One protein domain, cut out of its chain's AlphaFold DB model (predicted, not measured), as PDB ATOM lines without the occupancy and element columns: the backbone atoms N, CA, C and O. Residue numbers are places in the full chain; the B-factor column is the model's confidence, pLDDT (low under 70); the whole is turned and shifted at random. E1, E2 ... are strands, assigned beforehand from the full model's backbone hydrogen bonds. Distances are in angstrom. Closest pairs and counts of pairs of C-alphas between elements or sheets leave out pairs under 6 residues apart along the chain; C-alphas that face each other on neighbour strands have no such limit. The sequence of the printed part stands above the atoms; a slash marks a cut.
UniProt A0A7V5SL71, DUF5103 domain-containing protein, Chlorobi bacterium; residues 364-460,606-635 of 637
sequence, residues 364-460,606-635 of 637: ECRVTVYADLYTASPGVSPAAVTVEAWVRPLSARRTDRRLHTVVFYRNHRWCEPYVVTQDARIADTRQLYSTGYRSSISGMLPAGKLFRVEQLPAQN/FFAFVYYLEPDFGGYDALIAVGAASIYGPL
ATOM      1  N   GLU A 364      30.725   3.380   5.671       91.56
ATOM      2  CA  GLU A 364      32.102   3.372   6.146       91.56
ATOM      3  C   GLU A 364      32.726   4.755   5.894       91.56
ATOM      4  O   GLU A 364      32.602   5.297   4.794       91.56
ATOM      5  N   CYS A 365      33.410   5.315   6.894       93.31
ATOM      6  CA  CYS A 365      34.154   6.570   6.785       93.31
ATOM      7  C   CYS A 365      35.568   6.380   7.342       93.31
ATOM      8  O   CYS A 365      35.748   6.215   8.547       93.31
ATOM      9  N   ARG A 366      36.578   6.420   6.470       94.25
ATOM     10  CA  ARG A 366      37.994   6.355   6.852       94.25
ATOM     11  C   ARG A 366      38.585   7.754   6.786       94.25
ATOM     12  O   ARG A 366      38.585   8.358   5.714       94.25
ATOM     13  N   VAL A 367      39.074   8.255   7.919       95.94
ATOM     14  CA  VAL A 367      39.755   9.553   7.987       95.94
ATOM     15  C   VAL A 367      41.262   9.346   7.909       95.94
ATOM     16  O   VAL A 367      41.796   8.449   8.562       95.94
ATOM     17  N   THR A 368      41.937  10.189   7.133       96.25
ATOM     18  CA  THR A 368      43.401  10.252   7.065       96.25
ATOM     19  C   THR A 368      43.839  11.696   7.276       96.25
ATOM     20  O   THR A 368      43.239  12.611   6.713       96.25
ATOM     21  N   VAL A 369      44.888  11.903   8.069       96.88
ATOM     22  CA  VAL A 369      45.540  13.204   8.266       96.88
ATOM     23  C   VAL A 369      47.006  13.039   7.892       96.88
ATOM     24  O   VAL A 369      47.640  12.072   8.318       96.88
ATOM     25  N   TYR A 370      47.554  13.963   7.112       94.19
ATOM     26  CA  TYR A 370      48.972  13.964   6.751       94.19
ATOM     27  C   TYR A 370      49.537  15.382   6.687       94.19
ATOM     28  O   TYR A 370      48.804  16.352   6.490       94.19
ATOM     29  N   ALA A 371      50.853  15.493   6.886       95.62
ATOM     30  CA  ALA A 371      51.573  16.758   6.816       95.62
ATOM     31  C   ALA A 371      51.500  17.366   5.406       95.62
ATOM     32  O   ALA A 371      51.575  16.657   4.404       95.62
ATOM     33  N   ASP A 372      51.394  18.688   5.360       95.19
ATOM     34  CA  ASP A 372      51.300  19.503   4.151       95.19
ATOM     35  C   ASP A 372      52.014  20.852   4.389       95.19
ATOM     36  O   ASP A 372      52.547  21.096   5.477       95.19
ATOM     37  N   LEU A 373      52.023  21.747   3.399       94.31
ATOM     38  CA  LEU A 373      52.555  23.105   3.518       94.31
ATOM     39  C   LEU A 373      51.541  24.162   3.058       94.31
ATOM     40  O   LEU A 373      50.842  23.990   2.059       94.31
ATOM     41  N   TYR A 374      51.508  25.298   3.757       93.12
ATOM     42  CA  TYR A 374      50.690  26.463   3.399       93.12
ATOM     43  C   TYR A 374      51.517  27.756   3.356       93.12
ATOM     44  O   TYR A 374      52.651  27.818   3.838       93.12
ATOM     45  N   THR A 375      50.945  28.808   2.769       90.50
ATOM     46  CA  THR A 375      51.551  30.146   2.739       90.50
ATOM     47  C   THR A 375      51.374  30.834   4.095       90.50
ATOM     48  O   THR A 375      50.409  31.563   4.307       90.50
ATOM     49  N   ALA A 376      52.300  30.575   5.018       88.44
ATOM     50  CA  ALA A 376      52.321  31.185   6.345       88.44
ATOM     51  C   ALA A 376      52.805  32.647   6.344       88.44
ATOM     52  O   ALA A 376      53.547  33.084   5.461       88.44
ATOM     53  N   SER A 377      52.422  33.382   7.391       86.38
ATOM     54  CA  SER A 377      52.930  34.722   7.700       86.38
ATOM     55  C   SER A 377      54.439  34.711   8.015       86.38
ATOM     56  O   SER A 377      54.952  33.709   8.521       86.38
ATOM     57  N   PRO A 378      55.177  35.815   7.781       85.62
ATOM     58  CA  PRO A 378      56.601  35.899   8.112       85.62
ATOM     59  C   PRO A 378      56.887  35.553   9.582       85.62
ATOM     60  O   PRO A 378      56.235  36.068  10.486       85.62
ATOM     61  N   GLY A 379      57.871  34.682   9.819       85.00
ATOM     62  CA  GLY A 379      58.230  34.198  11.159       85.00
ATOM     63  C   GLY A 379      57.391  33.020  11.677       85.00
ATOM     64  O   GLY A 379      57.772  32.413  12.676       85.00
ATOM     65  N   VAL A 380      56.304  32.646  10.994       89.06
ATOM     66  CA  VAL A 380      55.494  31.458  11.305       89.06
ATOM     67  C   VAL A 380      55.965  30.264  10.466       89.06
ATOM     68  O   VAL A 380      56.328  30.401   9.299       89.06
ATOM     69  N   SER A 381      55.957  29.067  11.058       92.62
ATOM     70  CA  SER A 381      56.256  27.822  10.341       92.62
ATOM     71  C   SER A 381      55.188  27.529   9.270       92.62
ATOM     72  O   SER A 381      54.002  27.545   9.607       92.62
ATOM     73  N   PRO A 382      55.557  27.169   8.022       94.25
ATOM     74  CA  PRO A 382      54.615  26.804   6.956       94.25
ATOM     75  C   PRO A 382      53.962  25.421   7.141       94.25
ATOM     76  O   PRO A 382      53.333  24.917   6.216       94.25
ATOM     77  N   ALA A 383      54.114  24.800   8.314       94.75
ATOM     78  CA  ALA A 383      53.557  23.499   8.666       94.75
ATOM     79  C   ALA A 383      52.019  23.466   8.564       94.75
ATOM     80  O   ALA A 383      51.314  24.115   9.338       94.75
ATOM     81  N   ALA A 384      51.491  22.669   7.641       95.44
ATOM     82  CA  ALA A 384      50.065  22.411   7.516       95.44
ATOM     83  C   ALA A 384      49.742  20.924   7.703       95.44
ATOM     84  O   ALA A 384      50.625  20.065   7.773       95.44
ATOM     85  N   VAL A 385      48.449  20.633   7.759       96.56
ATOM     86  CA  VAL A 385      47.888  19.303   7.554       96.56
ATOM     87  C   VAL A 385      46.835  19.353   6.453       96.56
ATOM     88  O   VAL A 385      46.080  20.322   6.335       96.56
ATOM     89  N   THR A 386      46.764  18.285   5.669       97.06
ATOM     90  CA  THR A 386      45.619  17.991   4.807       97.06
ATOM     91  C   THR A 386      44.849  16.823   5.415       97.06
ATOM     92  O   THR A 386      45.437  15.868   5.935       97.06
ATOM     93  N   VAL A 387      43.522  16.941   5.410       97.75
ATOM     94  CA  VAL A 387      42.592  16.025   6.079       97.75
ATOM     95  C   VAL A 387      41.624  15.465   5.048       97.75
ATOM     96  O   VAL A 387      40.982  16.215   4.313       97.75
ATOM     97  N   GLU A 388      41.495  14.143   5.004       97.75
ATOM     98  CA  GLU A 388      40.604  13.427   4.092       97.75
ATOM     99  C   GLU A 388      39.603  12.558   4.838       97.75
ATOM    100  O   GLU A 388      39.951  11.903   5.814       97.75
ATOM    101  N   ALA A 389      38.384  12.480   4.306       97.19
ATOM    102  CA  ALA A 389      37.413  11.438   4.599       97.19
ATOM    103  C   ALA A 389      37.105  10.675   3.307       97.19
ATOM    104  O   ALA A 389      36.470  11.204   2.389       97.19
ATOM    105  N   TRP A 390      37.542   9.417   3.242       96.25
ATOM    106  CA  TRP A 390      37.085   8.475   2.226       96.25
ATOM    107  C   TRP A 390      35.824   7.773   2.729       96.25
ATOM    108  O   TRP A 390      35.829   7.139   3.788       96.25
ATOM    109  N   VAL A 391      34.738   7.907   1.972       95.00
ATOM    110  CA  VAL A 391      33.390   7.502   2.367       95.00
ATOM    111  C   VAL A 391      32.822   6.497   1.373       95.00
ATOM    112  O   VAL A 391      32.752   6.767   0.171       95.00
ATOM    113  N   ARG A 392      32.333   5.364   1.883       92.81
ATOM    114  CA  ARG A 392      31.683   4.314   1.090       92.81
ATOM    115  C   ARG A 392      30.377   3.861   1.762       92.81
ATOM    116  O   ARG A 392      30.427   3.360   2.882       92.81
ATOM    117  N   PRO A 393      29.203   4.020   1.124       90.69
ATOM    118  CA  PRO A 393      27.935   3.564   1.685       90.69
ATOM    119  C   PRO A 393      27.886   2.038   1.744       90.69
ATOM    120  O   PRO A 393      28.441   1.355   0.883       90.69
ATOM    121  N   LEU A 394      27.180   1.508   2.741       88.56
ATOM    122  CA  LEU A 394      27.017   0.064   2.919       88.56
ATOM    123  C   LEU A 394      25.889  -0.483   2.027       88.56
ATOM    124  O   LEU A 394      25.970  -1.603   1.529       88.56
ATOM    125  N   SER A 395      24.885   0.350   1.734       85.56
ATOM    126  CA  SER A 395      23.803   0.050   0.796       85.56
ATOM    127  C   SER A 395      24.030   0.690  -0.575       85.56
ATOM    128  O   SER A 395      24.044   1.915  -0.718       85.56
ATOM    129  N   ALA A 396      24.110  -0.144  -1.617       80.31
ATOM    130  CA  ALA A 396      24.245   0.281  -3.016       80.31
ATOM    131  C   ALA A 396      23.026   1.062  -3.562       80.31
ATOM    132  O   ALA A 396      23.061   1.553  -4.687       80.31
ATOM    133  N   ARG A 397      21.947   1.198  -2.775       83.94
ATOM    134  CA  ARG A 397      20.791   2.055  -3.096       83.94
ATOM    135  C   ARG A 397      21.070   3.548  -2.870       83.94
ATOM    136  O   ARG A 397      20.322   4.380  -3.381       83.94
ATOM    137  N   ARG A 398      22.109   3.905  -2.101       86.56
ATOM    138  CA  ARG A 398      22.453   5.307  -1.809       86.56
ATOM    139  C   ARG A 398      23.060   5.981  -3.044       86.56
ATOM    140  O   ARG A 398      23.982   5.445  -3.652       86.56
ATOM    141  N   THR A 399      22.538   7.148  -3.430       85.62
ATOM    142  CA  THR A 399      22.897   7.804  -4.701       85.62
ATOM    143  C   THR A 399      23.910   8.933  -4.527       85.62
ATOM    144  O   THR A 399      23.907   9.654  -3.529       85.62
ATOM    145  N   ASP A 400      24.783   9.107  -5.523       86.56
ATOM    146  CA  ASP A 400      25.963   9.974  -5.416       86.56
ATOM    147  C   ASP A 400      25.622  11.439  -5.094       86.56
ATOM    148  O   ASP A 400      26.216  12.040  -4.200       86.56
ATOM    149  N   ARG A 401      24.586  11.976  -5.753       88.75
ATOM    150  CA  ARG A 401      24.089  13.349  -5.549       88.75
ATOM    151  C   ARG A 401      23.536  13.614  -4.144       88.75
ATOM    152  O   ARG A 401      23.391  14.773  -3.780       88.75
ATOM    153  N   ARG A 402      23.188  12.575  -3.377       93.06
ATOM    154  CA  ARG A 402      22.702  12.711  -1.994       93.06
ATOM    155  C   ARG A 402      23.847  12.672  -0.982       93.06
ATOM    156  O   ARG A 402      23.740  13.330   0.049       93.06
ATOM    157  N   LEU A 403      24.952  11.986  -1.293       94.00
ATOM    158  CA  LEU A 403      26.189  12.004  -0.506       94.00
ATOM    159  C   LEU A 403      27.065  13.192  -0.932       94.00
ATOM    160  O   LEU A 403      27.928  13.067  -1.804       94.00
ATOM    161  N   HIS A 404      26.802  14.360  -0.354       91.06
ATOM    162  CA  HIS A 404      27.270  15.637  -0.903       91.06
ATOM    163  C   HIS A 404      27.902  16.589   0.128       91.06
ATOM    164  O   HIS A 404      28.473  17.597  -0.287       91.06
ATOM    165  N   THR A 405      27.826  16.284   1.432       96.94
ATOM    166  CA  THR A 405      28.351  17.124   2.523       96.94
ATOM    167  C   THR A 405      29.123  16.288   3.544       96.94
ATOM    168  O   THR A 405      28.594  15.324   4.098       96.94
ATOM    169  N   VAL A 406      30.350  16.709   3.846       97.75
ATOM    170  CA  VAL A 406      31.123  16.281   5.019       97.75
ATOM    171  C   VAL A 406      31.571  17.527   5.779       97.75
ATOM    172  O   VAL A 406      31.982  18.514   5.170       97.75
ATOM    173  N   VAL A 407      31.495  17.494   7.108       98.12
ATOM    174  CA  VAL A 407      32.028  18.559   7.971       98.12
ATOM    175  C   VAL A 407      33.104  17.964   8.866       98.12
ATOM    176  O   VAL A 407      32.850  16.974   9.555       98.12
ATOM    177  N   PHE A 408      34.297  18.553   8.851       97.81
ATOM    178  CA  PHE A 408      35.389  18.161   9.735       97.81
ATOM    179  C   PHE A 408      35.476  19.106  10.936       97.81
ATOM    180  O   PHE A 408      35.224  20.302  10.812       97.81
ATOM    181  N   TYR A 409      35.880  18.576  12.086       97.12
ATOM    182  CA  TYR A 409      36.161  19.339  13.306       97.12
ATOM    183  C   TYR A 409      37.465  18.830  13.922       97.12
ATOM    184  O   TYR A 409      37.757  17.635  13.820       97.12
ATOM    185  N   ARG A 410      38.219  19.690  14.622       95.81
ATOM    186  CA  ARG A 410      39.148  19.188  15.650       95.81
ATOM    187  C   ARG A 410      38.338  18.694  16.850       95.81
ATOM    188  O   ARG A 410      37.250  19.211  17.112       95.81
ATOM    189  N   ASN A 411      38.851  17.702  17.570       95.12
ATOM    190  CA  ASN A 411      38.192  17.195  18.771       95.12
ATOM    191  C   ASN A 411      37.956  18.314  19.805       95.12
ATOM    192  O   ASN A 411      38.689  19.303  19.850       95.12
ATOM    193  N   HIS A 412      36.863  18.198  20.559       94.81
ATOM    194  CA  HIS A 412      36.303  19.205  21.478       94.81
ATOM    195  C   HIS A 412      35.995  20.604  20.891       94.81
ATOM    196  O   HIS A 412      35.320  21.394  21.551       94.81
ATOM    197  N   ARG A 413      36.398  20.913  19.651       95.25
ATOM    198  CA  ARG A 413      36.296  22.234  19.001       95.25
ATOM    199  C   ARG A 413      35.075  22.319  18.083       95.25
ATOM    200  O   ARG A 413      35.164  22.658  16.906       95.25
ATOM    201  N   TRP A 414      33.900  22.013  18.632       94.38
ATOM    202  CA  TRP A 414      32.641  21.888  17.877       94.38
ATOM    203  C   TRP A 414      32.070  23.223  17.347       94.38
ATOM    204  O   TRP A 414      31.100  23.216  16.592       94.38
ATOM    205  N   CYS A 415      32.678  24.361  17.703       91.75
ATOM    206  CA  CYS A 415      32.430  25.674  17.090       91.75
ATOM    207  C   CYS A 415      33.306  25.968  15.856       91.75
ATOM    208  O   CYS A 415      33.146  27.026  15.256       91.75
ATOM    209  N   GLU A 416      34.201  25.056  15.452       92.06
ATOM    210  CA  GLU A 416      35.175  25.260  14.366       92.06
ATOM    211  C   GLU A 416      34.950  24.294  13.170       92.06
ATOM    212  O   GLU A 416      35.794  23.434  12.898       92.06
ATOM    213  N   PRO A 417      33.803  24.382  12.461       95.62
ATOM    214  CA  PRO A 417      33.445  23.491  11.354       95.62
ATOM    215  C   PRO A 417      34.197  23.792  10.048       95.62
ATOM    216  O   PRO A 417      33.927  24.782   9.363       95.62
ATOM    217  N   TYR A 418      35.033  22.854   9.608       96.62
ATOM    218  CA  TYR A 418      35.577  22.817   8.251       96.62
ATOM    219  C   TYR A 418      34.578  22.129   7.305       96.62
ATOM    220  O   TYR A 418      34.553  20.903   7.170       96.62
ATOM    221  N   VAL A 419      33.719  22.919   6.660       96.50
ATOM    222  CA  VAL A 419      32.660  22.435   5.761       96.50
ATOM    223  C   VAL A 419      33.211  22.102   4.370       96.50
ATOM    224  O   VAL A 419      33.873  22.934   3.739       96.50
ATOM    225  N   VAL A 420      32.876  20.906   3.868       97.06
ATOM    226  CA  VAL A 420      33.150  20.424   2.504       97.06
ATOM    227  C   VAL A 420      31.839  19.941   1.876       97.06
ATOM    228  O   VAL A 420      31.354  18.851   2.182       97.06
ATOM    229  N   THR A 421      31.238  20.756   1.007       95.88
ATOM    230  CA  THR A 421      29.887  20.515   0.470       95.88
ATOM    231  C   THR A 421      29.753  20.842  -1.020       95.88
ATOM    232  O   THR A 421      30.519  21.638  -1.565       95.88
ATOM    233  N   GLN A 422      28.763  20.230  -1.678       92.44
ATOM    234  CA  GLN A 422      28.258  20.615  -3.006       92.44
ATOM    235  C   GLN A 422      26.910  21.367  -2.938       92.44
ATOM    236  O   GLN A 422      26.360  21.712  -3.982       92.44
ATOM    237  N   ASP A 423      26.357  21.592  -1.743       92.44
ATOM    238  CA  ASP A 423      25.041  22.201  -1.534       92.44
ATOM    239  C   ASP A 423      25.149  23.654  -1.054       92.44
ATOM    240  O   ASP A 423      25.538  23.938   0.077       92.44
ATOM    241  N   ALA A 424      24.727  24.579  -1.917       90.81
ATOM    242  CA  ALA A 424      24.726  26.016  -1.657       90.81
ATOM    243  C   ALA A 424      23.724  26.472  -0.572       90.81
ATOM    244  O   ALA A 424      23.708  27.652  -0.229       90.81
ATOM    245  N   ARG A 425      22.878  25.580  -0.031       90.69
ATOM    246  CA  ARG A 425      22.040  25.882   1.146       90.69
ATOM    247  C   ARG A 425      22.847  25.938   2.447       90.69
ATOM    248  O   ARG A 425      22.363  26.543   3.403       90.69
ATOM    249  N   ILE A 426      23.989  25.251   2.511       92.31
ATOM    250  CA  ILE A 426      24.851  25.126   3.693       92.31
ATOM    251  C   ILE A 426      25.750  26.366   3.780       92.31
ATOM    252  O   ILE A 426      26.383  26.736   2.793       92.31
ATOM    253  N   ALA A 427      25.797  27.022   4.942       89.31
ATOM    254  CA  ALA A 427      26.604  28.227   5.127       89.31
ATOM    255  C   ALA A 427      28.114  27.959   4.961       89.31
ATOM    256  O   ALA A 427      28.627  26.938   5.423       89.31
ATOM    257  N   ASP A 428      28.834  28.907   4.350       87.44
ATOM    258  CA  ASP A 428      30.299  28.937   4.422       87.44
ATOM    259  C   ASP A 428      30.739  29.389   5.825       87.44
ATOM    260  O   ASP A 428      30.061  30.171   6.499       87.44
ATOM    261  N   THR A 429      31.872  28.862   6.271       89.31
ATOM    262  CA  THR A 429      32.425  29.025   7.621       89.31
ATOM    263  C   THR A 429      33.840  29.608   7.593       89.31
ATOM    264  O   THR A 429      34.423  29.880   8.642       89.31
ATOM    265  N   ARG A 430      34.399  29.854   6.397       90.00
ATOM    266  CA  ARG A 430      35.769  30.359   6.187       90.00
ATOM    267  C   ARG A 430      36.083  31.673   6.905       90.00
ATOM    268  O   ARG A 430      37.225  31.868   7.300       90.00
ATOM    269  N   GLN A 431      35.089  32.528   7.138       88.62
ATOM    270  CA  GLN A 431      35.210  33.781   7.895       88.62
ATOM    271  C   GLN A 431      35.634  33.602   9.366       88.62
ATOM    272  O   GLN A 431      36.114  34.551   9.983       88.62
ATOM    273  N   LEU A 432      35.497  32.397   9.933       89.38
ATOM    274  CA  LEU A 432      35.955  32.092  11.293       89.38
ATOM    275  C   LEU A 432      37.492  32.008  11.401       89.38
ATOM    276  O   LEU A 432      38.027  32.092  12.503       89.38
ATOM    277  N   TYR A 433      38.204  31.874  10.277       91.94
ATOM    278  CA  TYR A 433      39.635  31.572  10.223       91.94
ATOM    279  C   TYR A 433      40.431  32.720   9.592       91.94
ATOM    280  O   TYR A 433      40.049  33.235   8.543       91.94
ATOM    281  N   SER A 434      41.575  33.084  10.181       90.38
ATOM    282  CA  SER A 434      42.546  33.998   9.549       90.38
ATOM    283  C   SER A 434      43.090  33.411   8.235       90.38
ATOM    284  O   SER A 434      43.046  34.041   7.177       90.38
ATOM    285  N   THR A 435      43.531  32.149   8.277       87.69
ATOM    286  CA  THR A 435      43.955  31.395   7.089       87.69
ATOM    287  C   THR A 435      42.767  30.635   6.497       87.69
ATOM    288  O   THR A 435      42.339  29.614   7.036       87.69
ATOM    289  N   GLY A 436      42.241  31.115   5.367       85.12
ATOM    290  CA  GLY A 436      41.164  30.444   4.633       85.12
ATOM    291  C   GLY A 436      41.603  29.111   4.012       85.12
ATOM    292  O   GLY A 436      42.667  29.019   3.402       85.12
ATOM    293  N   TYR A 437      40.761  28.082   4.136       91.12
ATOM    294  CA  TYR A 437      41.076  26.713   3.717       91.12
ATOM    295  C   TYR A 437      40.515  26.342   2.333       91.12
ATOM    296  O   TYR A 437      39.426  26.774   1.923       91.12
ATOM    297  N   ARG A 438      41.236  25.467   1.623       92.50
ATOM    298  CA  ARG A 438      40.777  24.840   0.374       92.50
ATOM    299  C   ARG A 438      40.014  23.554   0.684       92.50
ATOM    300  O   ARG A 438      40.272  22.899   1.688       92.50
ATOM    301  N   SER A 439      39.058  23.190  -0.165       94.88
ATOM    302  CA  SER A 439      38.306  21.942  -0.010       94.88
ATOM    303  C   SER A 439      37.903  21.359  -1.356       94.88
ATOM    304  O   SER A 439      37.489  22.110  -2.241       94.88
ATOM    305  N   SER A 440      37.961  20.038  -1.494       96.06
ATOM    306  CA  SER A 440      37.614  19.336  -2.731       96.06
ATOM    307  C   SER A 440      36.802  18.064  -2.467       96.06
ATOM    308  O   SER A 440      36.821  17.494  -1.374       96.06
ATOM    309  N   ILE A 441      36.036  17.650  -3.479       96.69
ATOM    310  CA  ILE A 441      35.225  16.428  -3.478       96.69
ATOM    311  C   ILE A 441      35.532  15.684  -4.776       96.69
ATOM    312  O   ILE A 441      35.453  16.265  -5.858       96.69
ATOM    313  N   SER A 442      35.894  14.410  -4.666       95.19
ATOM    314  CA  SER A 442      36.240  13.549  -5.801       95.19
ATOM    315  C   SER A 442      35.756  12.110  -5.585       95.19
ATOM    316  O   SER A 442      35.174  11.788  -4.548       95.19
ATOM    317  N   GLY A 443      35.959  11.237  -6.575       91.88
ATOM    318  CA  GLY A 443      35.392   9.887  -6.575       91.88
ATOM    319  C   GLY A 443      33.893   9.863  -6.897       91.88
ATOM    320  O   GLY A 443      33.279  10.896  -7.164       91.88
ATOM    321  N   MET A 444      33.319   8.660  -6.913       88.56
ATOM    322  CA  MET A 444      31.905   8.426  -7.210       88.56
ATOM    323  C   MET A 444      31.439   7.109  -6.575       88.56
ATOM    324  O   MET A 444      32.202   6.144  -6.450       88.56
ATOM    325  N   LEU A 445      30.166   7.035  -6.199       86.94
ATOM    326  CA  LEU A 445      29.541   5.784  -5.769       86.94
ATOM    327  C   LEU A 445      29.425   4.765  -6.927       86.94
ATOM    328  O   LEU A 445      29.198   5.168  -8.069       86.94
ATOM    329  N   PRO A 446      29.554   3.445  -6.667       84.56
ATOM    330  CA  PRO A 446      29.714   2.795  -5.360       84.56
ATOM    331  C   PRO A 446      31.173   2.655  -4.883       84.56
ATOM    332  O   PRO A 446      31.389   2.179  -3.771       84.56
ATOM    333  N   ALA A 447      32.169   3.042  -5.690       86.19
ATOM    334  CA  ALA A 447      33.588   2.880  -5.348       86.19
ATOM    335  C   ALA A 447      33.993   3.690  -4.100       86.19
ATOM    336  O   ALA A 447      34.805   3.230  -3.300       86.19
ATOM    337  N   GLY A 448      33.389   4.867  -3.930       91.75
ATOM    338  CA  GLY A 448      33.549   5.743  -2.772       91.75
ATOM    339  C   GLY A 448      33.740   7.198  -3.195       91.75
ATOM    340  O   GLY A 448      34.210   7.475  -4.301       91.75
ATOM    341  N   LYS A 449      33.374   8.127  -2.311       95.38
ATOM    342  CA  LYS A 449      33.644   9.563  -2.471       95.38
ATOM    343  C   LYS A 449      34.721   9.992  -1.483       95.38
ATOM    344  O   LYS A 449      34.768   9.506  -0.356       95.38
ATOM    345  N   LEU A 450      35.580  10.899  -1.918       96.94
ATOM    346  CA  LEU A 450      36.704  11.431  -1.166       96.94
ATOM    347  C   LEU A 450      36.465  12.922  -0.940       96.94
ATOM    348  O   LEU A 450      36.437  13.698  -1.896       96.94
ATOM    349  N   PHE A 451      36.262  13.296   0.319       98.12
ATOM    350  CA  PHE A 451      36.098  14.676   0.766       98.12
ATOM    351  C   PHE A 451      37.407  15.112   1.414       98.12
ATOM    352  O   PHE A 451      37.935  14.387   2.258       98.12
ATOM    353  N   ARG A 452      37.939  16.272   1.027       97.88
ATOM    354  CA  ARG A 452      39.250  16.745   1.478       97.88
ATOM    355  C   ARG A 452      39.197  18.205   1.918       97.88
ATOM    356  O   ARG A 452      38.551  19.023   1.262       97.88
ATOM    357  N   VAL A 453      39.929  18.522   2.983       97.19
ATOM    358  CA  VAL A 453      40.295  19.881   3.397       97.19
ATOM    359  C   VAL A 453      41.810  20.023   3.271       97.19
ATOM    360  O   VAL A 453      42.549  19.215   3.831       97.19
ATOM    361  N   GLU A 454      42.263  21.023   2.518       95.50
ATOM    362  CA  GLU A 454      43.667  21.202   2.131       95.50
ATOM    363  C   GLU A 454      44.309  22.418   2.809       95.50
ATOM    364  O   GLU A 454      43.663  23.458   2.979       95.50
ATOM    365  N   GLN A 455      45.606  22.296   3.117       93.44
ATOM    366  CA  GLN A 455      46.468  23.370   3.628       93.44
ATOM    367  C   GLN A 455      46.012  24.003   4.964       93.44
ATOM    368  O   GLN A 455      46.196  25.202   5.178       93.44
ATOM    369  N   LEU A 456      45.430  23.222   5.885       94.50
ATOM    370  CA  LEU A 456      45.072  23.720   7.221       94.50
ATOM    371  C   LEU A 456      46.329  23.986   8.060       94.50
ATOM    372  O   LEU A 456      47.133  23.066   8.199       94.50
ATOM    373  N   PRO A 457      46.488  25.152   8.715       94.50
ATOM    374  CA  PRO A 457      47.531  25.331   9.721       94.50
ATOM    375  C   PRO A 457      47.447  24.230  10.787       94.50
ATOM    376  O   PRO A 457      46.371  23.974  11.342       94.50
ATOM    377  N   ALA A 458      48.578  23.576  11.067       94.06
ATOM    378  CA  ALA A 458      48.628  22.456  12.005       94.06
ATOM    379  C   ALA A 458      48.232  22.879  13.436       94.06
ATOM    380  O   ALA A 458      47.547  22.126  14.124       94.06
ATOM    381  N   GLN A 459      48.569  24.122  13.811       94.31
ATOM    382  CA  GLN A 459      48.507  24.713  15.156       94.31
ATOM    383  C   GLN A 459      49.486  24.042  16.141       94.31
ATOM    384  O   GLN A 459      49.928  22.915  15.940       94.31
ATOM    385  N   ASN A 460      49.884  24.753  17.198       95.19
ATOM    386  CA  ASN A 460      50.692  24.159  18.269       95.19
ATOM    387  C   ASN A 460      49.832  23.253  19.180       95.19
ATOM    388  O   ASN A 460      48.603  23.299  19.135       95.19
ATOM    389  N   PHE A 606      41.266  14.923  14.279       96.81
ATOM    390  CA  PHE A 606      40.203  15.384  13.392       96.81
ATOM    391  C   PHE A 606      39.090  14.337  13.293       96.81
ATOM    392  O   PHE A 606      39.341  13.167  12.995       96.81
ATOM    393  N   PHE A 607      37.852  14.778  13.503       97.00
ATOM    394  CA  PHE A 607      36.631  14.019  13.230       97.00
ATOM    395  C   PHE A 607      36.034  14.463  11.894       97.00
ATOM    396  O   PHE A 607      36.042  15.654  11.589       97.00
ATOM    397  N   ALA A 608      35.463  13.530  11.133       97.38
ATOM    398  CA  ALA A 608      34.708  13.800   9.911       97.38
ATOM    399  C   ALA A 608      33.268  13.296  10.056       97.38
ATOM    400  O   ALA A 608      33.051  12.106  10.285       97.38
ATOM    401  N   PHE A 609      32.294  14.191   9.898       97.69
ATOM    402  CA  PHE A 609      30.862  13.912  10.007       97.69
ATOM    403  C   PHE A 609      30.236  13.876   8.614       97.69
ATOM    404  O   PHE A 609      30.310  14.858   7.874       97.69
ATOM    405  N   VAL A 610      29.646  12.736   8.247       97.12
ATOM    406  CA  VAL A 610      29.210  12.426   6.879       97.12
ATOM    407  C   VAL A 610      27.694  12.515   6.755       97.12
ATOM    408  O   VAL A 610      26.973  11.670   7.291       97.12
ATOM    409  N   TYR A 611      27.215  13.493   5.986       97.06
ATOM    410  CA  TYR A 611      25.790  13.752   5.818       97.06
ATOM    411  C   TYR A 611      25.287  13.287   4.448       97.06
ATOM    412  O   TYR A 611      25.927  13.475   3.408       97.06
ATOM    413  N   TYR A 612      24.107  12.680   4.458       95.38
ATOM    414  CA  TYR A 612      23.418  12.166   3.286       95.38
ATOM    415  C   TYR A 612      21.993  12.704   3.257       95.38
ATOM    416  O   TYR A 612      21.260  12.577   4.233       95.38
ATOM    417  N   LEU A 613      21.592  13.278   2.124       94.75
ATOM    418  CA  LEU A 613      20.240  13.800   1.936       94.75
ATOM    419  C   LEU A 613      19.250  12.634   1.781       94.75
ATOM    420  O   LEU A 613      18.998  12.164   0.666       94.75
ATOM    421  N   GLU A 614      18.709  12.144   2.892       93.00
ATOM    422  CA  GLU A 614      17.729  11.058   2.942       93.00
ATOM    423  C   GLU A 614      16.382  11.572   2.385       93.00
ATOM    424  O   GLU A 614      15.973  12.677   2.743       93.00
ATOM    425  N   PRO A 615      15.706  10.862   1.457       91.75
ATOM    426  CA  PRO A 615      14.450  11.324   0.851       91.75
ATOM    427  C   PRO A 615      13.241  11.241   1.787       91.75
ATOM    428  O   PRO A 615      12.253  11.940   1.555       91.75
ATOM    429  N   ASP A 616      13.300  10.370   2.791       89.12
ATOM    430  CA  ASP A 616      12.184  10.102   3.693       89.12
ATOM    431  C   ASP A 616      11.851  11.334   4.550       89.12
ATOM    432  O   ASP A 616      12.654  12.259   4.696       89.12
ATOM    433  N   PHE A 617      10.641  11.354   5.117       88.38
ATOM    434  CA  PHE A 617      10.176  12.431   6.004       88.38
ATOM    435  C   PHE A 617      10.315  13.836   5.386       88.38
ATOM    436  O   PHE A 617      10.653  14.795   6.071       88.38
ATOM    437  N   GLY A 618      10.082  13.974   4.076       84.19
ATOM    438  CA  GLY A 618      10.135  15.259   3.364       84.19
ATOM    439  C   GLY A 618      11.540  15.755   2.998       84.19
ATOM    440  O   GLY A 618      11.657  16.834   2.421       84.19
ATOM    441  N   GLY A 619      12.589  14.975   3.277       90.62
ATOM    442  CA  GLY A 619      13.973  15.320   2.961       90.62
ATOM    443  C   GLY A 619      14.733  15.911   4.148       90.62
ATOM    444  O   GLY A 619      14.344  16.948   4.694       90.62
ATOM    445  N   TYR A 620      15.844  15.275   4.536       93.81
ATOM    446  CA  TYR A 620      16.728  15.783   5.590       93.81
ATOM    447  C   TYR A 620      18.177  15.303   5.452       93.81
ATOM    448  O   TYR A 620      18.465  14.280   4.833       93.81
ATOM    449  N   ASP A 621      19.096  16.076   6.027       94.94
ATOM    450  CA  ASP A 621      20.539  15.848   5.961       94.94
ATOM    451  C   ASP A 621      20.985  14.899   7.091       94.94
ATOM    452  O   ASP A 621      21.463  15.319   8.145       94.94
ATOM    453  N   ALA A 622      20.782  13.599   6.871       95.38
ATOM    454  CA  ALA A 622      21.020  12.539   7.843       95.38
ATOM    455  C   ALA A 622      22.518  12.261   8.052       95.38
ATOM    456  O   ALA A 622      23.248  12.004   7.092       95.38
ATOM    457  N   LEU A 623      22.977  12.236   9.306       96.25
ATOM    458  CA  LEU A 623      24.347  11.849   9.662       96.25
ATOM    459  C   LEU A 623      24.508  10.317   9.597       96.25
ATOM    460  O   LEU A 623      24.113   9.599  10.518       96.25
ATOM    461  N   ILE A 624      25.085   9.809   8.502       94.50
ATOM    462  CA  ILE A 624      25.156   8.362   8.211       94.50
ATOM    463  C   ILE A 624      26.493   7.697   8.555       94.50
ATOM    464  O   ILE A 624      26.583   6.468   8.567       94.50
ATOM    465  N   ALA A 625      27.539   8.478   8.820       94.06
ATOM    466  CA  ALA A 625      28.807   7.978   9.336       94.06
ATOM    467  C   ALA A 625      29.585   9.078  10.061       94.06
ATOM    468  O   ALA A 625      29.431  10.267   9.776       94.06
ATOM    469  N   VAL A 626      30.466   8.650  10.960       95.12
ATOM    470  CA  VAL A 626      31.536   9.473  11.522       95.12
ATOM    471  C   VAL A 626      32.827   8.658  11.456       95.12
ATOM    472  O   VAL A 626      32.789   7.439  11.618       95.12
ATOM    473  N   GLY A 627      33.960   9.308  11.208       94.31
ATOM    474  CA  GLY A 627      35.293   8.716  11.354       94.31
ATOM    475  C   GLY A 627      36.244   9.687  12.053       94.31
ATOM    476  O   GLY A 627      35.952  10.883  12.113       94.31
ATOM    477  N   ALA A 628      37.366   9.196  12.585       94.75
ATOM    478  CA  ALA A 628      38.342  10.026  13.295       94.75
ATOM    479  C   ALA A 628      39.791   9.542  13.117       94.75
ATOM    480  O   ALA A 628      40.060   8.338  13.105       94.75
ATOM    481  N   ALA A 629      40.725  10.486  13.008       95.19
ATOM    482  CA  ALA A 629      42.160  10.219  12.927       95.19
ATOM    483  C   ALA A 629      42.985  11.409  13.437       95.19
ATOM    484  O   ALA A 629      42.518  12.544  13.446       95.19
ATOM    485  N   SER A 630      44.237  11.147  13.799       94.75
ATOM    486  CA  SER A 630      45.274  12.168  13.994       94.75
ATOM    487  C   SER A 630      46.350  12.018  12.913       94.75
ATOM    488  O   SER A 630      46.339  11.053  12.144       94.75
ATOM    489  N   ILE A 631      47.338  12.917  12.887       93.06
ATOM    490  CA  ILE A 631      48.522  12.790  12.015       93.06
ATOM    491  C   ILE A 631      49.351  11.512  12.291       93.06
ATOM    492  O   ILE A 631      50.150  11.093  11.457       93.06
ATOM    493  N   TYR A 632      49.131  10.853  13.435       90.94
ATOM    494  CA  TYR A 632      49.759   9.578  13.805       90.94
ATOM    495  C   TYR A 632      48.960   8.342  13.352       90.94
ATOM    496  O   TYR A 632      49.406   7.215  13.571       90.94
ATOM    497  N   GLY A 633      47.799   8.532  12.716       88.69
ATOM    498  CA  GLY A 633      46.953   7.467  12.175       88.69
ATOM    499  C   GLY A 633      45.497   7.501  12.664       88.69
ATOM    500  O   GLY A 633      45.107   8.388  13.432       88.69
ATOM    501  N   PRO A 634      44.669   6.538  12.213       84.69
ATOM    502  CA  PRO A 634      43.269   6.429  12.615       84.69
ATOM    503  C   PRO A 634      43.142   6.105  14.105       84.69
ATOM    504  O   PRO A 634      43.907   5.297  14.638       84.69
ATOM    505  N   LEU A 635      42.138   6.688  14.765       78.56
ATOM    506  CA  LEU A 635      41.822   6.316  16.140       78.56
ATOM    507  C   LEU A 635      41.172   4.929  16.162       78.56
ATOM    508  O   LEU A 635      40.123   4.717  15.554       78.56
TER     509      LEU A 635
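What this domain is: This is residues 364 to 460 and 606 to 635 of the 637 residues of the protein "DUF5103 domain-containing protein" of Chlorobi bacterium (UniProt A0A7V5SL71). Two antiparallel sheets of four strands each lie face to face as a sandwich, their strands crossed at 43 degrees, with the links E1 to E2 and E7 to E8 at opposite ends of its length. One sheet runs E1 E2 E6 E5 and the other E4 E3 E7 E8, and a long loop, residues 422 to 437, joins E4 in the second of these sheets to E5 in the first. The printed part has 127 residues with no named helix and eight named strands, E1 to E8 in order along the chain; its class is all strand. It is compact, with a radius of gyration of the C-alphas of 15.1 A, yet elongated in outline, spanning 52 by 29 by 26 A.

Where its parts are: E1, residues 364 to 373, begins at C-alpha 364 (32.102, 3.372, 6.146) and is 28.5 A long. E2, residues 383 to 393, is 33.2 A long. E3 is residues 403 to 410, 21.9 A, and E4 residues 418 to 421, 9.9 A. E5, residues 438 to 444, measures 20.1 A, and E6, residues 448 to 457, 27.1 A. E7, residues 606 to 614, measures 25.2 A. E8, residues 620 to 630, is 30.0 A long and ends at C-alpha 630 (45.274, 12.168, 13.994).

How they stand to each other: E1 and E2 form a hairpin, with N 366 and O 390 2.9 A apart, within hydrogen-bond range. E2 is also the antiparallel neighbour of E6, with N 389 and O 451 at 2.8 A. E5 and E6 form a hairpin, with N 450 and O 442 at 2.8 A. In the other sheet E3 and E4 form a hairpin, with N 418 and O 408 at 2.8 A. E3 is the antiparallel neighbour of E7, with N 607 and O 409 at 2.9 A. E7 and E8 form a hairpin, with N 606 and O 629 at 2.8 A. Between the sheets, the closest C-alphas of edge strands E1 and E8 are those of Cys 365 and Gly 627, 5.2 A apart. Those of edge strands E4 and E5 are Val 420 and Ser 439, 5.9 A apart. E1 and E4 are apart, and so are E5 and E8.

The domain as a whole: The two C-alphas farthest apart are those of Gly 379 and Phe 617, 53.0 A. Residues 461 to 605 are not printed, and C-alphas 460 and 606 are 14.5 A apart across the cut. Of the links that are printed whole, E4 to E5 is long, with 16 residues. The mean pLDDT of the printed part is 92.7, and no printed residue is under 70.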